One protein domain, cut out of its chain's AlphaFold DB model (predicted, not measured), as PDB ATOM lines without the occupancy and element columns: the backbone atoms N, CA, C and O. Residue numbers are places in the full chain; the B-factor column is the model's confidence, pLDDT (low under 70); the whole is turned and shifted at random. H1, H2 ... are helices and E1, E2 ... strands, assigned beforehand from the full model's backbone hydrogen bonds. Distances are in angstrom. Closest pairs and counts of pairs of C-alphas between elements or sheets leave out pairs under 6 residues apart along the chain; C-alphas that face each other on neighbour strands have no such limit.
ATOM      1  N   ASP A  95      35.925  -8.515  22.237       45.59
ATOM      2  CA  ASP A  95      35.304  -8.747  20.913       45.59
ATOM      3  C   ASP A  95      34.389  -9.992  20.816       45.59
ATOM      4  O   ASP A  95      33.641 -10.121  19.854       45.59
ATOM      5  N   GLU A  96      34.299 -10.868  21.823       45.44
ATOM      6  CA  GLU A  96      33.223 -11.880  21.872       45.44
ATOM      7  C   GLU A  96      33.026 -12.373  23.318       45.44
ATOM      8  O   GLU A  96      34.017 -12.678  23.988       45.44
ATOM      9  N   PRO A  97      31.794 -12.439  23.868       47.94
ATOM     10  CA  PRO A  97      31.596 -12.979  25.209       47.94
ATOM     11  C   PRO A  97      32.022 -14.457  25.239       47.94
ATOM     12  O   PRO A  97      31.613 -15.223  24.362       47.94
ATOM     13  N   PRO A  98      32.812 -14.890  26.239       57.19
ATOM     14  CA  PRO A  98      33.274 -16.268  26.307       57.19
ATOM     15  C   PRO A  98      32.088 -17.215  26.456       57.19
ATOM     16  O   PRO A  98      31.251 -17.060  27.349       57.19
ATOM     17  N   ARG A  99      32.017 -18.203  25.563       68.31
ATOM     18  CA  ARG A  99      30.948 -19.211  25.533       68.31
ATOM     19  C   ARG A  99      31.099 -20.219  26.673       68.31
ATOM     20  O   ARG A  99      30.097 -20.741  27.159       68.31
ATOM     21  N   LEU A 100      32.330 -20.439  27.150       80.88
ATOM     22  CA  LEU A 100      32.610 -21.193  28.369       80.88
ATOM     23  C   LEU A 100      33.307 -20.282  29.388       80.88
ATOM     24  O   LEU A 100      34.460 -19.893  29.209       80.88
ATOM     25  N   ARG A 101      32.597 -19.940  30.466       87.12
ATOM     26  CA  ARG A 101      33.072 -18.986  31.473       87.12
ATOM     27  C   ARG A 101      32.897 -19.521  32.888       87.12
ATOM     28  O   ARG A 101      31.776 -19.740  33.343       87.12
ATOM     29  N   PHE A 102      34.008 -19.643  33.604       88.81
ATOM     30  CA  PHE A 102      34.060 -19.956  35.027       88.81
ATOM     31  C   PHE A 102      34.680 -18.778  35.756       88.81
ATOM     32  O   PHE A 102      35.892 -18.596  35.732       88.81
ATOM     33  N   THR A 103      33.855 -17.966  36.408       86.12
ATOM     34  CA  THR A 103      34.344 -16.801  37.148       86.12
ATOM     35  C   THR A 103      33.837 -16.828  38.569       86.12
ATOM     36  O   THR A 103      32.628 -16.940  38.783       86.12
ATOM     37  N   VAL A 104      34.737 -16.648  39.533       81.62
ATOM     38  CA  VAL A 104      34.312 -16.225  40.867       81.62
ATOM     39  C   VAL A 104      33.713 -14.818  40.756       81.62
ATOM     40  O   VAL A 104      34.184 -13.976  39.989       81.62
ATOM     41  N   GLY A 105      32.597 -14.592  41.447       78.38
ATOM     42  CA  GLY A 105      31.865 -13.330  41.385       78.38
ATOM     43  C   GLY A 105      32.565 -12.195  42.137       78.38
ATOM     44  O   GLY A 105      33.791 -12.135  42.251       78.38
ATOM     45  N   GLN A 106      31.762 -11.280  42.673       79.06
ATOM     46  CA  GLN A 106      32.270 -10.248  43.572       79.06
ATOM     47  C   GLN A 106      32.779 -10.851  44.884       79.06
ATOM     48  O   GLN A 106      32.387 -11.958  45.258       79.06
ATOM     49  N   TYR A 107      33.646 -10.112  45.582       73.00
ATOM     50  CA  TYR A 107      34.140 -10.521  46.894       73.00
ATOM     51  C   TYR A 107      32.955 -10.734  47.855       73.00
ATOM     52  O   TYR A 107      32.186  -9.793  48.082       73.00
ATOM     53  N   PRO A 108      32.752 -11.947  48.395       69.69
ATOM     54  CA  PRO A 108      31.586 -12.219  49.217       69.69
ATOM     55  C   PRO A 108      31.772 -11.656  50.632       69.69
ATOM     56  O   PRO A 108      32.859 -11.708  51.199       69.69
ATOM     57  N   THR A 109      30.689 -11.183  51.254       66.31
ATOM     58  CA  THR A 109      30.698 -10.717  52.659       66.31
ATOM     59  C   THR A 109      31.022 -11.833  53.657       66.31
ATOM     60  O   THR A 109      31.522 -11.571  54.749       66.31
ATOM     61  N   ARG A 110      30.747 -13.088  53.286       62.16
ATOM     62  CA  ARG A 110      31.226 -14.305  53.951       62.16
ATOM     63  C   ARG A 110      31.692 -15.280  52.888       62.16
ATOM     64  O   ARG A 110      30.902 -15.627  52.017       62.16
ATOM     65  N   PHE A 111      32.937 -15.738  52.969       66.12
ATOM     66  CA  PHE A 111      33.468 -16.696  52.005       66.12
ATOM     67  C   PHE A 111      32.946 -18.117  52.297       66.12
ATOM     68  O   PHE A 111      33.305 -18.679  53.336       66.12
ATOM     69  N   PRO A 112      32.116 -18.731  51.429       66.62
ATOM     70  CA  PRO A 112      31.632 -20.086  51.649       66.62
ATOM     71  C   PRO A 112      32.718 -21.087  51.232       66.62
ATOM     72  O   PRO A 112      32.673 -21.673  50.153       66.62
ATOM     73  N   LEU A 113      33.718 -21.294  52.097       67.62
ATOM     74  CA  LEU A 113      34.832 -22.221  51.842       67.62
ATOM     75  C   LEU A 113      34.345 -23.642  51.488       67.62
ATOM     76  O   LEU A 113      35.033 -24.358  50.769       67.62
ATOM     77  N   ALA A 114      33.151 -24.027  51.955       73.38
ATOM     78  CA  ALA A 114      32.520 -25.310  51.658       73.38
ATOM     79  C   ALA A 114      32.167 -25.506  50.168       73.38
ATOM     80  O   ALA A 114      32.215 -26.636  49.687       73.38
ATOM     81  N   ASP A 115      31.871 -24.431  49.431       76.81
ATOM     82  CA  ASP A 115      31.415 -24.510  48.034       76.81
ATOM     83  C   ASP A 115      32.579 -24.452  47.032       76.81
ATOM     84  O   ASP A 115      32.478 -24.938  45.901       76.81
ATOM     85  N   ALA A 116      33.720 -23.893  47.450       82.19
ATOM     86  CA  ALA A 116      34.895 -23.717  46.599       82.19
ATOM     87  C   ALA A 116      35.450 -25.037  46.008       82.19
ATOM     88  O   ALA A 116      35.734 -25.056  44.806       82.19
ATOM     89  N   PRO A 117      35.551 -26.160  46.756       85.81
ATOM     90  CA  PRO A 117      35.950 -27.450  46.186       85.81
ATOM     91  C   PRO A 117      35.002 -27.943  45.087       85.81
ATOM     92  O   PRO A 117      35.451 -28.485  44.074       85.81
ATOM     93  N   GLY A 118      33.692 -27.736  45.269       85.81
ATOM     94  CA  GLY A 118      32.671 -28.113  44.293       85.81
ATOM     95  C   GLY A 118      32.804 -27.313  43.000       85.81
ATOM     96  O   GLY A 118      32.805 -27.893  41.913       85.81
ATOM     97  N   PHE A 119      33.017 -26.000  43.111       87.00
ATOM     98  CA  PHE A 119      33.268 -25.135  41.958       87.00
ATOM     99  C   PHE A 119      34.531 -25.541  41.191       87.00
ATOM    100  O   PHE A 119      34.454 -25.782  39.988       87.00
ATOM    101  N   ILE A 120      35.669 -25.714  41.870       89.50
ATOM    102  CA  ILE A 120      36.927 -26.151  41.236       89.50
ATOM    103  C   ILE A 120      36.745 -27.490  40.505       89.50
ATOM    104  O   ILE A 120      37.157 -27.640  39.353       89.50
ATOM    105  N   SER A 121      36.063 -28.446  41.142       89.12
ATOM    106  CA  SER A 121      35.781 -29.760  40.551       89.12
ATOM    107  C   SER A 121      34.866 -29.661  39.325       89.12
ATOM    108  O   SER A 121      35.057 -30.375  38.339       89.12
ATOM    109  N   SER A 122      33.891 -28.745  39.351       89.75
ATOM    110  CA  SER A 122      32.966 -28.516  38.236       89.75
ATOM    111  C   SER A 122      33.661 -28.000  36.974       89.75
ATOM    112  O   SER A 122      33.269 -28.401  35.877       89.75
ATOM    113  N   ILE A 123      34.726 -27.194  37.123       91.88
ATOM    114  CA  ILE A 123      35.564 -26.735  36.006       91.88
ATOM    115  C   ILE A 123      36.178 -27.957  35.327       91.88
ATOM    116  O   ILE A 123      35.976 -28.174  34.136       91.88
ATOM    117  N   GLY A 124      36.863 -28.811  36.096       88.12
ATOM    118  CA  GLY A 124      37.489 -30.026  35.569       88.12
ATOM    119  C   GLY A 124      36.493 -30.948  34.861       88.12
ATOM    120  O   GLY A 124      36.738 -31.374  33.734       88.12
ATOM    121  N   ALA A 125      35.332 -31.190  35.476       88.44
ATOM    122  CA  ALA A 125      34.280 -32.015  34.885       88.44
ATOM    123  C   ALA A 125      33.718 -31.419  33.584       88.44
ATOM    124  O   ALA A 125      33.397 -32.153  32.650       88.44
ATOM    125  N   ALA A 126      33.579 -30.094  33.509       88.19
ATOM    126  CA  ALA A 126      33.109 -29.422  32.307       88.19
ATOM    127  C   ALA A 126      34.129 -29.483  31.169       88.19
ATOM    128  O   ALA A 126      33.737 -29.792  30.046       88.19
ATOM    129  N   LEU A 127      35.416 -29.256  31.447       89.12
ATOM    130  CA  LEU A 127      36.470 -29.375  30.436       89.12
ATOM    131  C   LEU A 127      36.599 -30.819  29.936       89.12
ATOM    132  O   LEU A 127      36.717 -31.031  28.734       89.12
ATOM    133  N   ALA A 128      36.477 -31.815  30.821       86.25
ATOM    134  CA  ALA A 128      36.486 -33.227  30.435       86.25
ATOM    135  C   ALA A 128      35.360 -33.568  29.441       86.25
ATOM    136  O   ALA A 128      35.625 -34.186  28.418       86.25
ATOM    137  N   ARG A 129      34.129 -33.081  29.668       83.44
ATOM    138  CA  ARG A 129      33.006 -33.281  28.726       83.44
ATOM    139  C   ARG A 129      33.258 -32.694  27.336       83.44
ATOM    140  O   ARG A 129      32.709 -33.189  26.361       83.44
ATOM    141  N   HIS A 130      34.055 -31.633  27.253       79.88
ATOM    142  CA  HIS A 130      34.413 -31.002  25.984       79.88
ATOM    143  C   HIS A 130      35.699 -31.580  25.378       79.88
ATOM    144  O   HIS A 130      36.000 -31.291  24.226       79.88
ATOM    145  N   ALA A 131      36.454 -32.400  26.118       75.19
ATOM    146  CA  ALA A 131      37.650 -33.064  25.604       75.19
ATOM    147  C   ALA A 131      37.305 -34.189  24.614       75.19
ATOM    148  O   ALA A 131      38.062 -34.413  23.671       75.19
ATOM    149  N   ASP A 132      36.153 -34.840  24.810       66.19
ATOM    150  CA  ASP A 132      35.647 -35.931  23.964       66.19
ATOM    151  C   ASP A 132      35.009 -35.439  22.650       66.19
ATOM    152  O   ASP A 132      34.711 -36.236  21.762       66.19
ATOM    153  N   ALA A 133      34.799 -34.127  22.504       63.75
ATOM    154  CA  ALA A 133      34.337 -33.525  21.260       63.75
ATOM    155  C   ALA A 133      35.544 -33.149  20.381       63.75
ATOM    156  O   ALA A 133      36.458 -32.456  20.825       63.75
ATOM    157  N   ASP A 134      35.543 -33.538  19.104       59.91
ATOM    158  CA  ASP A 134      36.587 -33.145  18.132       59.91
ATOM    159  C   ASP A 134      36.530 -31.656  17.729       59.91
ATOM    160  O   ASP A 134      37.343 -31.176  16.941       59.91
ATOM    161  N   ALA A 135      35.588 -30.893  18.286       70.38
ATOM    162  CA  ALA A 135      35.453 -29.469  18.025       70.38
ATOM    163  C   ALA A 135      36.448 -28.636  18.854       70.38
ATOM    164  O   ALA A 135      36.776 -28.965  20.000       70.38
ATOM    165  N   GLN A 136      36.910 -27.519  18.282       71.12
ATOM    166  CA  GLN A 136      37.489 -26.444  19.085       71.12
ATOM    167  C   GLN A 136      36.417 -25.899  20.029       71.12
ATOM    168  O   GLN A 136      35.241 -25.816  19.670       71.12
ATOM    169  N   VAL A 137      36.828 -25.535  21.237       70.88
ATOM    170  CA  VAL A 137      35.948 -24.866  22.189       70.88
ATOM    171  C   VAL A 137      36.032 -23.378  21.905       70.88
ATOM    172  O   VAL A 137      37.120 -22.828  21.779       70.88
ATOM    173  N   GLU A 138      34.880 -22.740  21.777       74.81
ATOM    174  CA  GLU A 138      34.736 -21.287  21.680       74.81
ATOM    175  C   GLU A 138      35.418 -20.567  22.871       74.81
ATOM    176  O   GLU A 138      35.847 -21.240  23.814       74.81
ATOM    177  N   PRO A 139      35.555 -19.226  22.871       86.38
ATOM    178  CA  PRO A 139      36.442 -18.536  23.807       86.38
ATOM    179  C   PRO A 139      36.246 -18.950  25.275       86.38
ATOM    180  O   PRO A 139      35.114 -18.988  25.780       86.38
ATOM    181  N   LEU A 140      37.355 -19.295  25.939       92.19
ATOM    182  CA  LEU A 140      37.397 -19.920  27.264       92.19
ATOM    183  C   LEU A 140      37.935 -18.945  28.309       92.19
ATOM    184  O   LEU A 140      39.074 -18.491  28.213       92.19
ATOM    185  N   GLU A 141      37.160 -18.718  29.367       93.62
ATOM    186  CA  GLU A 141      37.577 -17.929  30.524       93.62
ATOM    187  C   GLU A 141      37.483 -18.754  31.816       93.62
ATOM    188  O   GLU A 141      36.411 -19.231  32.192       93.62
ATOM    189  N   ILE A 142      38.603 -18.881  32.529       93.62
ATOM    190  CA  ILE A 142      38.682 -19.415  33.890       93.62
ATOM    191  C   ILE A 142      39.321 -18.339  34.769       93.62
ATOM    192  O   ILE A 142      40.528 -18.134  34.706       93.62
ATOM    193  N   SER A 143      38.534 -17.664  35.605       92.31
ATOM    194  CA  SER A 143      39.032 -16.659  36.549       92.31
ATOM    195  C   SER A 143      38.620 -16.984  37.979       92.31
ATOM    196  O   SER A 143      37.440 -17.039  38.335       92.31
ATOM    197  N   LEU A 144      39.627 -17.200  38.820       90.00
ATOM    198  CA  LEU A 144      39.492 -17.420  40.256       90.00
ATOM    199  C   LEU A 144      39.848 -16.162  41.060       90.00
ATOM    200  O   LEU A 144      39.994 -16.234  42.278       90.00
ATOM    201  N   VAL A 145      39.970 -15.003  40.413       87.56
ATOM    202  CA  VAL A 145      40.192 -13.716  41.078       87.56
ATOM    203  C   VAL A 145      38.846 -13.015  41.266       87.56
ATOM    204  O   VAL A 145      38.105 -12.819  40.305       87.56
ATOM    205  N   PHE A 146      38.501 -12.637  42.502       84.44
ATOM    206  CA  PHE A 146      37.264 -11.889  42.760       84.44
ATOM    207  C   PHE A 146      37.188 -10.599  41.954       84.44
ATOM    208  O   PHE A 146      38.129  -9.807  41.925       84.44
ATOM    209  N   ARG A 147      36.021 -10.351  41.363       79.56
ATOM    210  CA  ARG A 147      35.749  -9.126  40.615       79.56
ATOM    211  C   ARG A 147      35.265  -8.043  41.574       79.56
ATOM    212  O   ARG A 147      34.095  -8.031  41.938       79.56
ATOM    213  N   ALA A 148      36.136  -7.129  41.984       69.06
ATOM    214  CA  ALA A 148      35.755  -5.981  42.808       69.06
ATOM    215  C   ALA A 148      36.336  -4.677  42.233       69.06
ATOM    216  O   ALA A 148      37.443  -4.704  41.701       69.06
ATOM    217  N   PRO A 149      35.652  -3.522  42.370       63.56
ATOM    218  CA  PRO A 149      36.156  -2.239  41.857       63.56
ATOM    219  C   PRO A 149      37.521  -1.823  42.429       63.56
ATOM    220  O   PRO A 149      38.241  -1.054  41.810       63.56
ATOM    221  N   HIS A 150      37.869  -2.340  43.608       64.44
ATOM    222  CA  HIS A 150      39.119  -2.051  44.314       64.44
ATOM    223  C   HIS A 150      40.127  -3.203  44.190       64.44
ATOM    224  O   HIS A 150      41.185  -3.172  44.821       64.44
ATOM    225  N   GLN A 151      39.803  -4.235  43.401       71.62
ATOM    226  CA  GLN A 151      40.674  -5.377  43.190       71.62
ATOM    227  C   GLN A 151      41.872  -4.955  42.348       71.62
ATOM    228  O   GLN A 151      41.747  -4.708  41.153       71.62
ATOM    229  N   HIS A 152      43.046  -4.920  42.960       70.94
ATOM    230  CA  HIS A 152      44.296  -4.735  42.243       70.94
ATOM    231  C   HIS A 152      45.368  -5.629  42.852       70.94
ATOM    232  O   HIS A 152      45.324  -5.967  44.042       70.94
ATOM    233  N   TYR A 153      46.287  -6.074  42.002       75.69
ATOM    234  CA  TYR A 153      47.457  -6.808  42.442       75.69
ATOM    235  C   TYR A 153      48.472  -5.816  43.007       75.69
ATOM    236  O   TYR A 153      48.819  -4.831  42.359       75.69
ATOM    237  N   ILE A 154      48.933  -6.067  44.225       73.31
ATOM    238  CA  ILE A 154      49.918  -5.243  44.913       73.31
ATOM    239  C   ILE A 154      51.267  -5.941  44.753       73.31
ATOM    240  O   ILE A 154      51.605  -6.865  45.499       73.31
ATOM    241  N   ALA A 155      52.041  -5.500  43.759       66.62
ATOM    242  CA  ALA A 155      53.300  -6.137  43.372       66.62
ATOM    243  C   ALA A 155      54.305  -6.261  44.523       66.62
ATOM    244  O   ALA A 155      54.946  -7.302  44.667       66.62
ATOM    245  N   SER A 156      54.385  -5.240  45.380       62.72
ATOM    246  CA  SER A 156      55.259  -5.223  46.559       62.72
ATOM    247  C   SER A 156      54.895  -6.283  47.600       62.72
ATOM    248  O   SER A 156      55.777  -6.796  48.286       62.72
ATOM    249  N   LEU A 157      53.615  -6.644  47.709       68.94
ATOM    250  CA  LEU A 157      53.140  -7.664  48.645       68.94
ATOM    251  C   LEU A 157      53.105  -9.057  48.017       68.94
ATOM    252  O   LEU A 157      53.134 -10.054  48.743       68.94
ATOM    253  N   GLY A 158      53.082  -9.142  46.687       72.50
ATOM    254  CA  GLY A 158      52.880 -10.398  45.975       72.50
ATOM    255  C   GLY A 158      51.457 -10.940  46.136       72.50
ATOM    256  O   GLY A 158      51.257 -12.151  46.155       72.50
ATOM    257  N   ALA A 159      50.483 -10.056  46.359       78.62
ATOM    258  CA  ALA A 159      49.122 -10.412  46.740       78.62
ATOM    259  C   ALA A 159      48.115  -9.411  46.175       78.62
ATOM    260  O   ALA A 159      48.457  -8.271  45.868       78.62
ATOM    261  N   TYR A 160      46.859  -9.826  46.059       81.31
ATOM    262  CA  TYR A 160      45.772  -8.899  45.777       81.31
ATOM    263  C   TYR A 160      45.321  -8.162  47.039       81.31
ATOM    264  O   TYR A 160      45.494  -8.658  48.151       81.31
ATOM    265  N   ALA A 161      44.667  -7.014  46.850       78.12
ATOM    266  CA  ALA A 161      44.054  -6.248  47.937       78.12
ATOM    267  C   ALA A 161      43.047  -7.062  48.780       78.12
ATOM    268  O   ALA A 161      42.908  -6.819  49.976       78.12
ATOM    269  N   THR A 162      42.356  -8.034  48.175       79.00
ATOM    270  CA  THR A 162      41.500  -8.987  48.893       79.00
ATOM    271  C   THR A 162      42.164 -10.352  48.981       79.00
ATOM    272  O   THR A 162      42.731 -10.820  47.994       79.00
ATOM    273  N   GLU A 163      41.979 -11.048  50.098       79.75
ATOM    274  CA  GLU A 163      42.410 -12.439  50.230       79.75
ATOM    275  C   GLU A 163      41.598 -13.393  49.339       79.75
ATOM    276  O   GLU A 163      40.381 -13.245  49.192       79.75
ATOM    277  N   HIS A 164      42.259 -14.423  48.802       84.81
ATOM    278  CA  HIS A 164      41.635 -15.511  48.035       84.81
ATOM    279  C   HIS A 164      41.853 -16.853  48.742       84.81
ATOM    280  O   HIS A 164      42.706 -17.640  48.328       84.81
ATOM    281  N   PRO A 165      41.097 -17.164  49.807       82.94
ATOM    282  CA  PRO A 165      41.293 -18.399  50.570       82.94
ATOM    283  C   PRO A 165      41.100 -19.671  49.725       82.94
ATOM    284  O   PRO A 165      41.756 -20.681  49.972       82.94
ATOM    285  N   HIS A 166      40.268 -19.636  48.674       85.31
ATOM    286  CA  HIS A 166      40.116 -20.763  47.741       85.31
ATOM    287  C   HIS A 166      41.345 -21.033  46.874       85.31
ATOM    288  O   HIS A 166      41.436 -22.117  46.304       85.31
ATOM    289  N   ALA A 167      42.301 -20.105  46.778       86.81
ATOM    290  CA  ALA A 167      43.545 -20.327  46.044       86.81
ATOM    291  C   ALA A 167      44.340 -21.515  46.618       86.81
ATOM    292  O   ALA A 167      44.992 -22.247  45.875       86.81
ATOM    293  N   ALA A 168      44.218 -21.770  47.928       85.38
ATOM    294  CA  ALA A 168      44.813 -22.932  48.587       85.38
ATOM    295  C   ALA A 168      44.234 -24.276  48.097       85.38
ATOM    296  O   ALA A 168      44.905 -25.300  48.176       85.38
ATOM    297  N   LEU A 169      43.006 -24.278  47.566       87.00
ATOM    298  CA  LEU A 169      42.326 -25.478  47.062       87.00
ATOM    299  C   LEU A 169      42.709 -25.811  45.612       87.00
ATOM    300  O   LEU A 169      42.481 -26.927  45.144       87.00
ATOM    301  N   VAL A 170      43.292 -24.856  44.885       88.00
ATOM    302  CA  VAL A 170      43.737 -25.052  43.503       88.00
ATOM    303  C   VAL A 170      45.079 -25.772  43.524       88.00
ATOM    304  O   VAL A 170      46.087 -25.219  43.956       88.00
ATOM    305  N   THR A 171      45.114 -27.018  43.058       88.62
ATOM    306  CA  THR A 171      46.357 -27.812  42.969       88.62
ATOM    307  C   THR A 171      47.095 -27.566  41.649       88.62
ATOM    308  O   THR A 171      46.509 -27.109  40.670       88.62
ATOM    309  N   ALA A 172      48.383 -27.919  41.583       87.38
ATOM    310  CA  ALA A 172      49.149 -27.830  40.336       87.38
ATOM    311  C   ALA A 172      48.581 -28.733  39.223       87.38
ATOM    312  O   ALA A 172      48.682 -28.386  38.049       87.38
ATOM    313  N   ASP A 173      47.958 -29.865  39.575       89.44
ATOM    314  CA  ASP A 173      47.305 -30.749  38.602       89.44
ATOM    315  C   ASP A 173      46.101 -30.075  37.945       89.44
ATOM    316  O   ASP A 173      45.952 -30.166  36.727       89.44
ATOM    317  N   HIS A 174      45.292 -29.343  38.725       91.38
ATOM    318  CA  HIS A 174      44.193 -28.545  38.180       91.38
ATOM    319  C   HIS A 174      44.719 -27.536  37.159       91.38
ATOM    320  O   HIS A 174      44.271 -27.527  36.015       91.38
ATOM    321  N   VAL A 175      45.731 -26.749  37.539       92.12
ATOM    322  CA  VAL A 175      46.312 -25.729  36.655       92.12
ATOM    323  C   VAL A 175      46.907 -26.354  35.394       92.12
ATOM    324  O   VAL A 175      46.649 -25.864  34.299       92.12
ATOM    325  N   ARG A 176      47.643 -27.470  35.510       92.31
ATOM    326  CA  ARG A 176      48.189 -28.193  34.349       92.31
ATOM    327  C   ARG A 176      47.087 -28.691  33.417       92.31
ATOM    328  O   ARG A 176      47.241 -28.583  32.203       92.31
ATOM    329  N   ALA A 177      45.995 -29.226  33.959       92.06
ATOM    330  CA  ALA A 177      44.865 -29.688  33.158       92.06
ATOM    331  C   ALA A 177      44.184 -28.523  32.422       92.06
ATOM    332  O   ALA A 177      43.974 -28.606  31.212       92.06
ATOM    333  N   TRP A 178      43.904 -27.423  33.124       94.38
ATOM    334  CA  TRP A 178      43.255 -26.237  32.557       94.38
ATOM    335  C   TRP A 178      44.118 -25.559  31.496       94.38
ATOM    336  O   TRP A 178      43.624 -25.244  30.417       94.38
ATOM    337  N   LEU A 179      45.416 -25.403  31.768       94.25
ATOM    338  CA  LEU A 179      46.379 -24.819  30.839       94.25
ATOM    339  C   LEU A 179      46.509 -25.663  29.566       94.25
ATOM    340  O   LEU A 179      46.425 -25.125  28.467       94.25
ATOM    341  N   ARG A 180      46.668 -26.988  29.693       92.62
ATOM    342  CA  ARG A 180      46.752 -27.890  28.530       92.62
ATOM    343  C   ARG A 180      45.479 -27.862  27.697       92.62
ATOM    344  O   ARG A 180      45.565 -27.780  26.477       92.62
ATOM    345  N   PHE A 181      44.317 -27.923  28.349       91.88
ATOM    346  CA  PHE A 181      43.036 -27.886  27.658       91.88
ATOM    347  C   PHE A 181      42.838 -26.559  26.922       91.88
ATOM    348  O   PHE A 181      42.578 -26.566  25.722       91.88
ATOM    349  N   GLY A 182      43.004 -25.432  27.621       92.06
ATOM    350  CA  GLY A 182      42.784 -24.106  27.054       92.06
ATOM    351  C   GLY A 182      43.707 -23.820  25.880       92.06
ATOM    352  O   GLY A 182      43.233 -23.495  24.799       92.06
ATOM    353  N   MET A 183      45.006 -24.067  26.034       92.75
ATOM    354  CA  MET A 183      45.973 -23.850  24.954       92.75
ATOM    355  C   MET A 183      45.685 -24.727  23.725       92.75
ATOM    356  O   MET A 183      45.808 -24.264  22.594       92.75
ATOM    357  N   ALA A 184      45.273 -25.983  23.923       89.62
ATOM    358  CA  ALA A 184      45.028 -26.905  22.817       89.62
ATOM    359  C   ALA A 184      43.674 -26.698  22.120       89.62
ATOM    360  O   ALA A 184      43.563 -26.966  20.924       89.62
ATOM    361  N   ARG A 185      42.633 -26.298  22.860       87.81
ATOM    362  CA  ARG A 185      41.244 -26.368  22.384       87.81
ATOM    363  C   ARG A 185      40.537 -25.027  22.287       87.81
ATOM    364  O   ARG A 185      39.591 -24.953  21.509       87.81
ATOM    365  N   ALA A 186      40.945 -24.007  23.038       89.12
ATOM    366  CA  ALA A 186      40.259 -22.721  23.002       89.12
ATOM    367  C   ALA A 186      40.541 -21.995  21.677       89.12
ATOM    368  O   ALA A 186      41.691 -21.737  21.317       89.12
ATOM    369  N   ALA A 187      39.482 -21.652  20.960       87.25
ATOM    370  CA  ALA A 187      39.503 -20.819  19.770       87.25
ATOM    371  C   ALA A 187      39.224 -19.361  20.143       87.25
ATOM    372  O   ALA A 187      38.480 -19.074  21.079       87.25
ATOM    373  N   GLY A 188      39.807 -18.423  19.397       89.25
ATOM    374  CA  GLY A 188      39.640 -16.994  19.667       89.25
ATOM    375  C   GLY A 188      40.464 -16.548  20.872       89.25
ATOM    376  O   GLY A 188      41.592 -16.090  20.682       89.25
ATOM    377  N   SER A 189      39.947 -16.719  22.094       92.50
ATOM    378  CA  SER A 189      40.635 -16.314  23.325       92.50
ATOM    379  C   SER A 189      40.656 -17.386  24.416       92.50
ATOM    380  O   SER A 189      39.715 -18.166  24.590       92.50
ATOM    381  N   PHE A 190      41.757 -17.407  25.164       95.12
ATOM    382  CA  PHE A 190      41.939 -18.219  26.356       95.12
ATOM    383  C   PHE A 190      42.436 -17.354  27.512       95.12
ATOM    384  O   PHE A 190      43.518 -16.768  27.447       95.12
ATOM    385  N   VAL A 191      41.652 -17.304  28.585       95.19
ATOM    386  CA  VAL A 191      41.970 -16.564  29.807       95.19
ATOM    387  C   VAL A 191      42.029 -17.532  30.982       95.19
ATOM    388  O   VAL A 191      41.062 -18.245  31.256       95.19
ATOM    389  N   LEU A 192      43.151 -17.530  31.697       95.69
ATOM    390  CA  LEU A 192      43.341 -18.257  32.945       95.69
ATOM    391  C   LEU A 192      43.882 -17.302  34.007       95.69
ATOM    392  O   LEU A 192      45.043 -16.909  33.948       95.69
ATOM    393  N   GLU A 193      43.060 -16.961  34.995       93.50
ATOM    394  CA  GLU A 193      43.436 -16.075  36.093       93.50
ATOM    395  C   GLU A 193      43.369 -16.779  37.441       93.50
ATOM    396  O   GLU A 193      42.305 -17.194  37.910       93.50
ATOM    397  N   LEU A 194      44.524 -16.884  38.086       91.88
ATOM    398  CA  LEU A 194      44.705 -17.552  39.358       91.88
ATOM    399  C   LEU A 194      45.290 -16.565  40.374       91.88
ATOM    400  O   LEU A 194      46.341 -15.971  40.117       91.88
ATOM    401  N   PRO A 195      44.647 -16.395  41.539       88.62
ATOM    402  CA  PRO A 195      45.238 -15.635  42.626       88.62
ATOM    403  C   PRO A 195      46.464 -16.357  43.209       88.62
ATOM    404  O   PRO A 195      46.521 -17.591  43.181       88.62
ATOM    405  N   PRO A 196      47.439 -15.613  43.764       84.94
ATOM    406  CA  PRO A 196      48.545 -16.207  44.497       84.94
ATOM    407  C   PRO A 196      48.020 -16.993  45.696       84.94
ATOM    408  O   PRO A 196      46.995 -16.649  46.294       84.94
ATOM    409  N   ARG A 197      48.723 -18.072  46.047       81.00
ATOM    410  CA  ARG A 197      48.362 -18.852  47.231       81.00
ATOM    411  C   ARG A 197      48.505 -17.996  48.495       81.00
ATOM    412  O   ARG A 197      49.451 -17.210  48.579       81.00
ATOM    413  N   PRO A 198      47.604 -18.146  49.483       69.81
ATOM    414  CA  PRO A 198      47.741 -17.448  50.750       69.81
ATOM    415  C   PRO A 198      49.027 -17.925  51.421       69.81
ATOM    416  O   PRO A 198      49.264 -19.132  51.491       69.81
ATOM    417  N   ARG A 199      49.843 -16.991  51.913       62.66
ATOM    418  CA  ARG A 199      50.995 -17.321  52.762       62.66
ATOM    419  C   ARG A 199      50.465 -17.962  54.041       62.66
ATOM    420  O   ARG A 199      49.589 -17.378  54.683       62.66
ATOM    421  N   SER A 200      50.929 -19.154  54.411       52.62
ATOM    422  CA  SER A 200      50.498 -19.739  55.681       52.62
ATOM    423  C   SER A 200      51.123 -18.958  56.842       52.62
ATOM    424  O   SER A 200      52.289 -18.577  56.803       52.62
ATOM    425  N   THR A 201      50.374 -18.724  57.922       43.19
ATOM    426  CA  THR A 201      50.866 -18.022  59.131       43.19
ATOM    427  C   THR A 201      52.028 -18.747  59.828       43.19
ATOM    428  O   THR A 201      52.644 -18.213  60.743       43.19
ATOM    429  N   LYS A 215      59.649 -22.927  46.797       45.84
ATOM    430  CA  LYS A 215      60.078 -22.352  45.504       45.84
ATOM    431  C   LYS A 215      60.397 -23.421  44.444       45.84
ATOM    432  O   LYS A 215      60.360 -23.101  43.257       45.84
ATOM    433  N   ASN A 216      60.651 -24.669  44.854       40.25
ATOM    434  CA  ASN A 216      60.874 -25.835  43.988       40.25
ATOM    435  C   ASN A 216      59.594 -26.655  43.729       40.25
ATOM    436  O   ASN A 216      59.669 -27.854  43.442       40.25
ATOM    437  N   GLY A 217      58.406 -26.045  43.811       57.62
ATOM    438  CA  GLY A 217      57.195 -26.657  43.265       57.62
ATOM    439  C   GLY A 217      57.396 -27.071  41.799       57.62
ATOM    440  O   GLY A 217      58.079 -26.378  41.042       57.62
ATOM    441  N   VAL A 218      56.818 -28.209  41.396       66.75
ATOM    442  CA  VAL A 218      56.884 -28.702  40.009       66.75
ATOM    443  C   VAL A 218      56.435 -27.590  39.063       66.75
ATOM    444  O   VAL A 218      55.295 -27.129  39.154       66.75
ATOM    445  N   ALA A 219      57.334 -27.171  38.171       83.94
ATOM    446  CA  ALA A 219      57.051 -26.117  37.211       83.94
ATOM    447  C   ALA A 219      55.858 -26.503  36.325       83.94
ATOM    448  O   ALA A 219      55.734 -27.637  35.857       83.94
ATOM    449  N   LEU A 220      54.965 -25.545  36.101       90.62
ATOM    450  CA  LEU A 220      53.929 -25.643  35.089       90.62
ATOM    451  C   LEU A 220      54.609 -25.558  33.729       90.62
ATOM    452  O   LEU A 220      55.337 -24.611  33.465       90.62
ATOM    453  N   GLU A 221      54.384 -26.529  32.859       92.50
ATOM    454  CA  GLU A 221      54.887 -26.457  31.489       92.50
ATOM    455  C   GLU A 221      53.896 -25.676  30.631       92.50
ATOM    456  O   GLU A 221      52.723 -26.056  30.538       92.50
ATOM    457  N   LEU A 222      54.365 -24.609  29.985       92.94
ATOM    458  CA  LEU A 222      53.601 -23.939  28.947       92.94
ATOM    459  C   LEU A 222      53.497 -24.883  27.732       92.94
ATOM    460  O   LEU A 222      54.526 -25.346  27.228       92.94
ATOM    461  N   PRO A 223      52.280 -25.188  27.247       91.69
ATOM    462  CA  PRO A 223      52.093 -25.990  26.048       91.69
ATOM    463  C   PRO A 223      52.835 -25.414  24.841       91.69
ATOM    464  O   PRO A 223      53.011 -24.206  24.710       91.69
ATOM    465  N   ARG A 224      53.262 -26.307  23.946       91.94
ATOM    466  CA  ARG A 224      54.095 -25.981  22.778       91.94
ATOM    467  C   ARG A 224      53.358 -25.206  21.688       91.94
ATOM    468  O   ARG A 224      53.995 -24.669  20.793       91.94
ATOM    469  N   SER A 225      52.037 -25.174  21.738       89.25
ATOM    470  CA  SER A 225      51.206 -24.461  20.780       89.25
ATOM    471  C   SER A 225      49.966 -23.902  21.461       89.25
ATOM    472  O   SER A 225      49.578 -24.351  22.542       89.25
ATOM    473  N   ALA A 226      49.363 -22.911  20.810       88.94
ATOM    474  CA  ALA A 226      48.071 -22.358  21.176       88.94
ATOM    475  C   ALA A 226      47.173 -22.316  19.938       88.94
ATOM    476  O   ALA A 226      47.609 -21.863  18.876       88.94
ATOM    477  N   ALA A 227      45.928 -22.770  20.076       87.88
ATOM    478  CA  ALA A 227      44.899 -22.596  19.051       87.88
ATOM    479  C   ALA A 227      44.288 -21.180  19.075       87.88
ATOM    480  O   ALA A 227      43.739 -20.721  18.073       87.88
ATOM    481  N   SER A 228      44.394 -20.485  20.211       90.56
ATOM    482  CA  SER A 228      43.808 -19.163  20.428       90.56
ATOM    483  C   SER A 228      44.638 -18.050  19.786       90.56
ATOM    484  O   SER A 228      45.869 -18.101  19.767       90.56
ATOM    485  N   ALA A 229      43.955 -17.005  19.319       93.38
ATOM    486  CA  ALA A 229      44.594 -15.765  18.891       93.38
ATOM    487  C   ALA A 229      44.992 -14.881  20.080       93.38
ATOM    488  O   ALA A 229      45.934 -14.100  19.982       93.38
ATOM    489  N   ILE A 230      44.305 -15.029  21.210       95.06
ATOM    490  CA  ILE A 230      44.550 -14.264  22.428       95.06
ATOM    491  C   ILE A 230      44.760 -15.240  23.582       95.06
ATOM    492  O   ILE A 230      43.918 -16.105  23.822       95.06
ATOM    493  N   VAL A 231      45.861 -15.091  24.315       96.19
ATOM    494  CA  VAL A 231      46.148 -15.875  25.523       96.19
ATOM    495  C   VAL A 231      46.510 -14.933  26.665       96.19
ATOM    496  O   VAL A 231      47.458 -14.157  26.564       96.19
ATOM    497  N   ALA A 232      45.775 -15.027  27.770       96.06
ATOM    498  CA  ALA A 232      46.019 -14.268  28.991       96.06
ATOM    499  C   ALA A 232      46.168 -15.218  30.183       96.06
ATOM    500  O   ALA A 232      45.211 -15.877  30.584       96.06
ATOM    501  N   LEU A 233      47.372 -15.288  30.750       96.25
ATOM    502  CA  LEU A 233      47.708 -16.178  31.858       96.25
ATOM    503  C   LEU A 233      48.157 -15.358  33.065       96.25
ATOM    504  O   LEU A 233      49.198 -14.715  33.017       96.25
ATOM    505  N   THR A 234      47.406 -15.436  34.158       93.62
ATOM    506  CA  THR A 234      47.783 -14.922  35.479       93.62
ATOM    507  C   THR A 234      47.938 -16.115  36.416       93.62
ATOM    508  O   THR A 234      46.949 -16.780  36.716       93.62
ATOM    509  N   LEU A 235      49.162 -16.448  36.833       91.88
ATOM    510  CA  LEU A 235      49.468 -17.772  37.407       91.88
ATOM    511  C   LEU A 235      49.783 -17.772  38.911       91.88
ATOM    512  O   LEU A 235      50.346 -18.746  39.410       91.88
ATOM    513  N   GLY A 236      49.413 -16.722  39.647       86.44
ATOM    514  CA  GLY A 236      49.523 -16.690  41.109       86.44
ATOM    515  C   GLY A 236      50.928 -16.990  41.654       86.44
ATOM    516  O   GLY A 236      51.063 -17.723  42.631       86.44
ATOM    517  N   ASP A 237      51.964 -16.460  41.002       81.69
ATOM    518  CA  ASP A 237      53.396 -16.674  41.265       81.69
ATOM    519  C   ASP A 237      53.906 -18.112  41.035       81.69
ATOM    520  O   ASP A 237      55.025 -18.451  41.431       81.69
ATOM    521  N   ALA A 238      53.140 -18.960  40.338       89.12
ATOM    522  CA  ALA A 238      53.596 -20.294  39.961       89.12
ATOM    523  C   ALA A 238      54.820 -20.246  39.030       89.12
ATOM    524  O   ALA A 238      54.934 -19.386  38.150       89.12
ATOM    525  N   THR A 239      55.721 -21.216  39.198       92.12
ATOM    526  CA  THR A 239      56.865 -21.397  38.302       92.12
ATOM    527  C   THR A 239      56.391 -21.934  36.951       92.12
ATOM    528  O   THR A 239      55.765 -22.990  36.898       92.12
ATOM    529  N   LEU A 240      56.702 -21.224  35.868       94.00
ATOM    530  CA  LEU A 240      56.358 -21.544  34.488       94.00
ATOM    531  C   LEU A 240      57.626 -21.917  33.708       94.00
ATOM    532  O   LEU A 240      58.535 -21.101  33.539       94.00
ATOM    533  N   ALA A 241      57.662 -23.151  33.217       94.12
ATOM    534  CA  ALA A 241      58.646 -23.645  32.271       94.12
ATOM    535  C   ALA A 241      58.152 -23.416  30.842       94.12
ATOM    536  O   ALA A 241      57.059 -23.840  30.464       94.12
ATOM    537  N   LEU A 242      58.974 -22.743  30.045       92.88
ATOM    538  CA  LEU A 242      58.669 -22.423  28.657       92.88
ATOM    539  C   LEU A 242      59.190 -23.522  27.712       92.88
ATOM    540  O   LEU A 242      60.233 -24.125  27.992       92.88
ATOM    541  N   PRO A 243      58.505 -23.802  26.587       92.19
ATOM    542  CA  PRO A 243      58.991 -24.759  25.600       92.19
ATOM    543  C   PRO A 243      60.312 -24.294  24.974       92.19
ATOM    544  O   PRO A 243      60.682 -23.122  25.033       92.19
ATOM    545  N   ALA A 244      61.057 -25.227  24.377       89.81
ATOM    546  CA  ALA A 244      62.193 -24.843  23.546       89.81
ATOM    547  C   ALA A 244      61.678 -24.089  22.303       89.81
ATOM    548  O   ALA A 244      60.667 -24.518  21.745       89.81
ATOM    549  N   PRO A 245      62.368 -23.038  21.823       86.06
ATOM    550  CA  PRO A 245      61.926 -22.282  20.647       86.06
ATOM    551  C   PRO A 245      61.683 -23.155  19.408       86.06
ATOM    552  O   PRO A 245      60.692 -22.986  18.708       86.06
ATOM    553  N   ALA A 246      62.533 -24.163  19.190       86.88
ATOM    554  CA  ALA A 246      62.404 -25.099  18.071       86.88
ATOM    555  C   ALA A 246      61.147 -25.989  18.135       86.88
ATOM    556  O   ALA A 246      60.669 -26.446  17.101       86.88
ATOM    557  N   ASP A 247      60.615 -26.227  19.336       87.62
ATOM    558  CA  ASP A 247      59.449 -27.084  19.559       87.62
ATOM    559  C   ASP A 247      58.142 -26.283  19.649       87.62
ATOM    560  O   ASP A 247      57.075 -26.877  19.809       87.62
ATOM    561  N   ALA A 248      58.219 -24.949  19.614       90.19
ATOM    562  CA  ALA A 248      57.109 -24.052  19.897       90.19
ATOM    563  C   ALA A 248      56.489 -23.462  18.620       90.19
ATOM    564  O   ALA A 248      57.179 -22.894  17.772       90.19
ATOM    565  N   SER A 249      55.164 -23.552  18.516       89.44
ATOM    566  CA  SER A 249      54.368 -23.166  17.350       89.44
ATOM    567  C   SER A 249      53.097 -22.433  17.794       89.44
ATOM    568  O   SER A 249      52.051 -23.033  18.046       89.44
ATOM    569  N   PHE A 250      53.175 -21.105  17.894       91.31
ATOM    570  CA  PHE A 250      52.061 -20.232  18.279       91.31
ATOM    571  C   PHE A 250      51.556 -19.425  17.073       91.31
ATOM    572  O   PHE A 250      51.450 -18.203  17.110       91.31
ATOM    573  N   HIS A 251      51.243 -20.109  15.966       90.00
ATOM    574  CA  HIS A 251      50.920 -19.463  14.685       90.00
ATOM    575  C   HIS A 251      49.650 -18.600  14.690       90.00
ATOM    576  O   HIS A 251      49.550 -17.669  13.891       90.00
ATOM    577  N   ALA A 252      48.677 -18.918  15.547       91.50
ATOM    578  CA  ALA A 252      47.444 -18.144  15.674       91.50
ATOM    579  C   ALA A 252      47.604 -16.923  16.591       91.50
ATOM    580  O   ALA A 252      46.842 -15.971  16.448       91.50
ATOM    581  N   LEU A 253      48.585 -16.950  17.502       94.00
ATOM    582  CA  LEU A 253      48.675 -16.028  18.627       94.00
ATOM    583  C   LEU A 253      49.048 -14.616  18.167       94.00
ATOM    584  O   LEU A 253      50.149 -14.377  17.667       94.00
ATOM    585  N   ALA A 254      48.117 -13.691  18.366       94.81
ATOM    586  CA  ALA A 254      48.254 -12.267  18.110       94.81
ATOM    587  C   ALA A 254      48.486 -11.462  19.394       94.81
ATOM    588  O   ALA A 254      49.147 -10.423  19.347       94.81
ATOM    589  N   GLU A 255      47.988 -11.945  20.536       96.31
ATOM    590  CA  GLU A 255      48.105 -11.260  21.823       96.31
ATOM    591  C   GLU A 255      48.471 -12.227  22.945       96.31
ATOM    592  O   GLU A 255      47.810 -13.249  23.143       96.31
ATOM    593  N   LEU A 256      49.514 -11.881  23.702       95.75
ATOM    594  CA  LEU A 256      49.977 -12.650  24.850       95.75
ATOM    595  C   LEU A 256      50.104 -11.753  26.082       95.75
ATOM    596  O   LEU A 256      50.902 -10.818  26.092       95.75
ATOM    597  N   LEU A 257      49.371 -12.090  27.140       96.38
ATOM    598  CA  LEU A 257      49.572 -11.571  28.490       96.38
ATOM    599  C   LEU A 257      50.095 -12.700  29.381       96.38
ATOM    600  O   LEU A 257      49.416 -13.708  29.576       96.38
ATOM    601  N   LEU A 258      51.281 -12.511  29.951       95.50
ATOM    602  CA  LEU A 258      51.812 -13.329  31.037       95.50
ATOM    603  C   LEU A 258      51.929 -12.453  32.275       95.50
ATOM    604  O   LEU A 258      52.723 -11.515  32.293       95.50
ATOM    605  N   SER A 259      51.152 -12.773  33.302       93.56
ATOM    606  CA  SER A 259      51.113 -12.042  34.558       93.56
ATOM    607  C   SER A 259      51.342 -12.958  35.757       93.56
ATOM    608  O   SER A 259      50.990 -14.141  35.730       93.56
ATOM    609  N   ASN A 260      51.919 -12.415  36.831       90.25
ATOM    610  CA  ASN A 260      52.034 -13.087  38.129       90.25
ATOM    611  C   ASN A 260      52.601 -14.511  38.012       90.25
ATOM    612  O   ASN A 260      51.963 -15.479  38.426       90.25
ATOM    613  N   ALA A 261      53.769 -14.658  37.394       91.50
ATOM    614  CA  ALA A 261      54.416 -15.950  37.190       91.50
ATOM    615  C   ALA A 261      55.925 -15.856  37.430       91.50
ATOM    616  O   ALA A 261      56.544 -14.807  37.234       91.50
ATOM    617  N   ARG A 262      56.542 -16.974  37.821       92.50
ATOM    618  CA  ARG A 262      58.000 -17.107  37.893       92.50
ATOM    619  C   ARG A 262      58.501 -17.861  36.669       92.50
ATOM    620  O   ARG A 262      58.237 -19.047  36.535       92.50
ATOM    621  N   ILE A 263      59.254 -17.212  35.796       93.56
ATOM    622  CA  ILE A 263      59.871 -17.878  34.648       93.56
ATOM    623  C   ILE A 263      61.043 -18.726  35.147       93.56
ATOM    624  O   ILE A 263      61.898 -18.237  35.884       93.56
ATOM    625  N   SER A 264      61.066 -20.012  34.791       91.81
ATOM    626  CA  SER A 264      62.120 -20.930  35.251       91.81
ATOM    627  C   SER A 264      63.457 -20.716  34.540       91.81
ATOM    628  O   SER A 264      64.506 -21.010  35.100       91.81
ATOM    629  N   ASP A 265      63.409 -20.268  33.284       89.06
ATOM    630  CA  ASP A 265      64.563 -20.098  32.405       89.06
ATOM    631  C   ASP A 265      64.338 -18.877  31.502       89.06
ATOM    632  O   ASP A 265      63.564 -18.927  30.541       89.06
ATOM    633  N   GLN A 266      65.002 -17.768  31.831       88.00
ATOM    634  CA  GLN A 266      64.888 -16.511  31.088       88.00
ATOM    635  C   GLN A 266      65.356 -16.637  29.630       88.00
ATOM    636  O   GLN A 266      64.782 -16.004  28.748       88.00
ATOM    637  N   HIS A 267      66.342 -17.495  29.342       90.38
ATOM    638  CA  HIS A 267      66.882 -17.639  27.988       90.38
ATOM    639  C   HIS A 267      65.870 -18.293  27.050       90.38
ATOM    640  O   HIS A 267      65.865 -18.013  25.853       90.38
ATOM    641  N   ARG A 268      64.970 -19.125  27.587       90.12
ATOM    642  CA  ARG A 268      63.842 -19.658  26.817       90.12
ATOM    643  C   ARG A 268      62.818 -18.590  26.485       90.12
ATOM    644  O   ARG A 268      62.271 -18.641  25.392       90.12
ATOM    645  N   LEU A 269      62.573 -17.638  27.386       91.31
ATOM    646  CA  LEU A 269      61.668 -16.524  27.108       91.31
ATOM    647  C   LEU A 269      62.221 -15.656  25.976       91.31
ATOM    648  O   LEU A 269      61.551 -15.515  24.956       91.31
ATOM    649  N   SER A 270      63.457 -15.168  26.111       91.00
ATOM    650  CA  SER A 270      64.117 -14.374  25.063       91.00
ATOM    651  C   SER A 270      64.219 -15.167  23.756       91.00
ATOM    652  O   SER A 270      63.867 -14.675  22.691       91.00
ATOM    653  N   GLY A 271      64.606 -16.445  23.832       90.81
ATOM    654  CA  GLY A 271      64.700 -17.320  22.666       90.81
ATOM    655  C   GLY A 271      63.364 -17.537  21.954       90.81
ATOM    656  O   GLY A 271      63.336 -17.540  20.730       90.81
ATOM    657  N   LEU A 272      62.258 -17.701  22.686       89.69
ATOM    658  CA  LEU A 272      60.927 -17.857  22.093       89.69
ATOM    659  C   LEU A 272      60.478 -16.578  21.394       89.69
ATOM    660  O   LEU A 272      59.968 -16.643  20.278       89.69
ATOM    661  N   LEU A 273      60.692 -15.431  22.034       87.06
ATOM    662  CA  LEU A 273      60.284 -14.130  21.514       87.06
ATOM    663  C   LEU A 273      61.117 -13.721  20.290       87.06
ATOM    664  O   LEU A 273      60.555 -13.201  19.335       87.06
ATOM    665  N   SER A 274      62.409 -14.052  20.265       86.31
ATOM    666  CA  SER A 274      63.306 -13.795  19.127       86.31
ATOM    667  C   SER A 274      63.197 -14.825  17.989       86.31
ATOM    668  O   SER A 274      63.853 -14.690  16.956       86.31
ATOM    669  N   SER A 275      62.399 -15.880  18.162       82.81
ATOM    670  CA  SER A 275      62.211 -16.950  17.174       82.81
ATOM    671  C   SER A 275      60.923 -16.766  16.360       82.81
ATOM    672  O   SER A 275      60.005 -16.069  16.795       82.81
ATOM    673  N   PRO A 276      60.764 -17.451  15.208       83.62
ATOM    674  CA  PRO A 276      59.519 -17.414  14.438       83.62
ATOM    675  C   PRO A 276      58.348 -18.158  15.113       83.62
ATOM    676  O   PRO A 276      57.333 -18.402  14.460       83.62
ATOM    677  N   SER A 277      58.452 -18.529  16.399       86.75
ATOM    678  CA  SER A 277      57.371 -19.175  17.155       86.75
ATOM    679  C   SER A 277      56.101 -18.322  17.234       86.75
ATOM    680  O   SER A 277      55.020 -18.890  17.378       86.75
ATOM    681  N   PHE A 278      56.212 -16.996  17.089       89.12
ATOM    682  CA  PHE A 278      55.114 -16.030  17.194       89.12
ATOM    683  C   PHE A 278      54.937 -15.174  15.919       89.12
ATOM    684  O   PHE A 278      55.131 -13.960  15.952       89.12
ATOM    685  N   PRO A 279      54.542 -15.753  14.772       89.31
ATOM    686  CA  PRO A 279      54.534 -15.036  13.490       89.31
ATOM    687  C   PRO A 279      53.414 -13.992  13.341       89.31
ATOM    688  O   PRO A 279      53.361 -13.303  12.329       89.31
ATOM    689  N   ARG A 280      52.466 -13.920  14.282       91.94
ATOM    690  CA  ARG A 280      51.333 -12.979  14.247       91.94
ATOM    691  C   ARG A 280      51.239 -12.100  15.488       91.94
ATOM    692  O   ARG A 280      50.277 -11.347  15.604       91.94
ATOM    693  N   LEU A 281      52.203 -12.201  16.403       93.75
ATOM    694  CA  LEU A 281      52.144 -11.521  17.690       93.75
ATOM    695  C   LEU A 281      52.294 -10.014  17.500       93.75
ATOM    696  O   LEU A 281      53.340  -9.528  17.078       93.75
ATOM    697  N   LYS A 282      51.230  -9.296  17.847       95.75
ATOM    698  CA  LYS A 282      51.128  -7.840  17.774       95.75
ATOM    699  C   LYS A 282      51.166  -7.192  19.148       95.75
ATOM    700  O   LYS A 282      51.696  -6.093  19.258       95.75
ATOM    701  N   ARG A 283      50.641  -7.854  20.186       97.38
ATOM    702  CA  ARG A 283      50.626  -7.322  21.557       97.38
ATOM    703  C   ARG A 283      51.252  -8.298  22.540       97.38
ATOM    704  O   ARG A 283      50.813  -9.444  22.648       97.38
ATOM    705  N   LEU A 284      52.244  -7.828  23.286       97.25
ATOM    706  CA  LEU A 284      52.902  -8.589  24.339       97.25
ATOM    707  C   LEU A 284      52.842  -7.821  25.657       97.25
ATOM    708  O   LEU A 284      53.278  -6.675  25.740       97.25
ATOM    709  N   ARG A 285      52.333  -8.470  26.702       97.38
ATOM    710  CA  ARG A 285      52.281  -7.932  28.061       97.38
ATOM    711  C   ARG A 285      52.937  -8.912  29.028       97.38
ATOM    712  O   ARG A 285      52.504 -10.055  29.151       97.38
ATOM    713  N   LEU A 286      53.986  -8.459  29.699       96.25
ATOM    714  CA  LEU A 286      54.736  -9.194  30.711       96.25
ATOM    715  C   LEU A 286      54.593  -8.445  32.034       96.25
ATOM    716  O   LEU A 286      55.179  -7.379  32.213       96.25
ATOM    717  N   GLU A 287      53.790  -8.979  32.946       94.06
ATOM    718  CA  GLU A 287      53.363  -8.271  34.152       94.06
ATOM    719  C   GLU A 287      53.731  -9.041  35.424       94.06
ATOM    720  O   GLU A 287      53.535 -10.246  35.550       94.06
ATOM    721  N   HIS A 288      54.301  -8.352  36.406       91.19
ATOM    722  CA  HIS A 288      54.584  -8.883  37.741       91.19
ATOM    723  C   HIS A 288      55.399 -10.191  37.769       91.19
ATOM    724  O   HIS A 288      55.264 -11.000  38.699       91.19
ATOM    725  N   LEU A 289      56.252 -10.394  36.760       92.12
ATOM    726  CA  LEU A 289      57.047 -11.607  36.596       92.12
ATOM    727  C   LEU A 289      58.258 -11.646  37.540       92.12
ATOM    728  O   LEU A 289      58.801 -10.617  37.945       92.12
ATOM    729  N   ALA A 290      58.706 -12.858  37.855       91.12
ATOM    730  CA  ALA A 290      59.962 -13.130  38.555       91.12
ATOM    731  C   ALA A 290      60.818 -14.131  37.760       91.12
ATOM    732  O   ALA A 290      60.298 -14.861  36.920       91.12
TER     733      ALA A 290
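Overview. This is residues 95 to 201 and 215 to 290 of the 544 residues of an uncharacterized protein of Triticum turgidum subsp. durum (UniProt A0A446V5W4). The chain is wound in stacked turns: each turn lays a strand of one curved sheet beside the one before, and the return runs are over one face, through helices H1 and H3 and, farther along, mostly unnamed loops. E4 and E5 bend sharply, and the short H4 lies near their last residues. The 183 printed residues hold four named helices and six named strands, in the order E1 H1 E2 H2 H3 E3 E4 E5 H4 E6, and the sheet runs E1 E2 E3 E4 E5 E6, parallel throughout. The class is mixed, helices and strands, with under half of the residues in named elements. The whole is compact, with a radius of gyration of the C-alphas of 16.1 A and spans of 48 by 39 by 30 A.

Along the chain. E1 is residues 100 to 103, beginning at C-alpha 100 (32.610, -21.193, 28.369). H1 is residues 116 to 131, 23.1 A long. E2 is residues 140 to 143, H2 residues 165 to 169, and H3 residues 172 to 185, 19.7 A. E3 is residues 189 to 194, 16.6 A. E4, residues 230 to 241, is 19.6 A and bends by 121 degrees at residue 238; E5, residues 255 to 263, is 18.6 A and bends by 94 degrees at residue 260. H4 is residues 266 to 273, and E6 is residues 283 to 287, ending at C-alpha 287 (53.363, -8.271, 34.152).

Arrangement. The sheet is twisted, with edge strands E1 and E6. N and O pairs within hydrogen-bond range include N 102 and O 141, 2.8 A, for E1 and E2; N 142 and O 191, 2.8 A, for E2 and E3; N 192 and O 232, 2.9 A, for E3 and E4; N 233 and O 257, 2.8 A, for E4 and E5; and N 258 and O 285, 2.9 A, for E5 and E6. Strand-helix-strand units, parallel neighbour strands joined through helices, are E1 H1 E2, E2 H2 H3 E3 and E5 H4 E6, each with a right-handed crossover. H1 and H3 on one face of the sheet make two layers. H3 has a height over the sheet of 9.2 A and runs along the strands, at 1 degree to E3 on the local plane; the closest C-alphas of the two, Gly 182 and Phe 190, are 6.0 A apart. With residues 124 to 131 alone H1 touches H3, the closest C-alphas being Leu 127 and Phe 181, 7.3 A, at a shallow tilt of 34 degrees, only just short of steep, the same way. With residues 116 to 120 alone H1 touches H2, closest at the C-alphas of Ala 116 and His 166, 6.1 A; H2 is not on the sheet. H4 only grazes the sheet. Every O i to N i+4 pair is within range in H1, H3 and H4; H2 has 0 of 1, but 2 of 2 O i to N i+3 pairs.

Size, cuts and confidence. The two C-alphas farthest apart, Thr 109 and Ala 246, are 49.1 A apart. Residues 202 to 214 are not printed, and C-alphas 201 and 215 stand 17.0 A apart across this cut, in the link from E3 to E4. The links E1 to H1, E2 to H2 and E4 to E5 are long. Mean pLDDT of the printed part is 83.9, and 28 residues are under 70, among them 95 to 99, 108 to 113, 198 to 201 and 215 to 218.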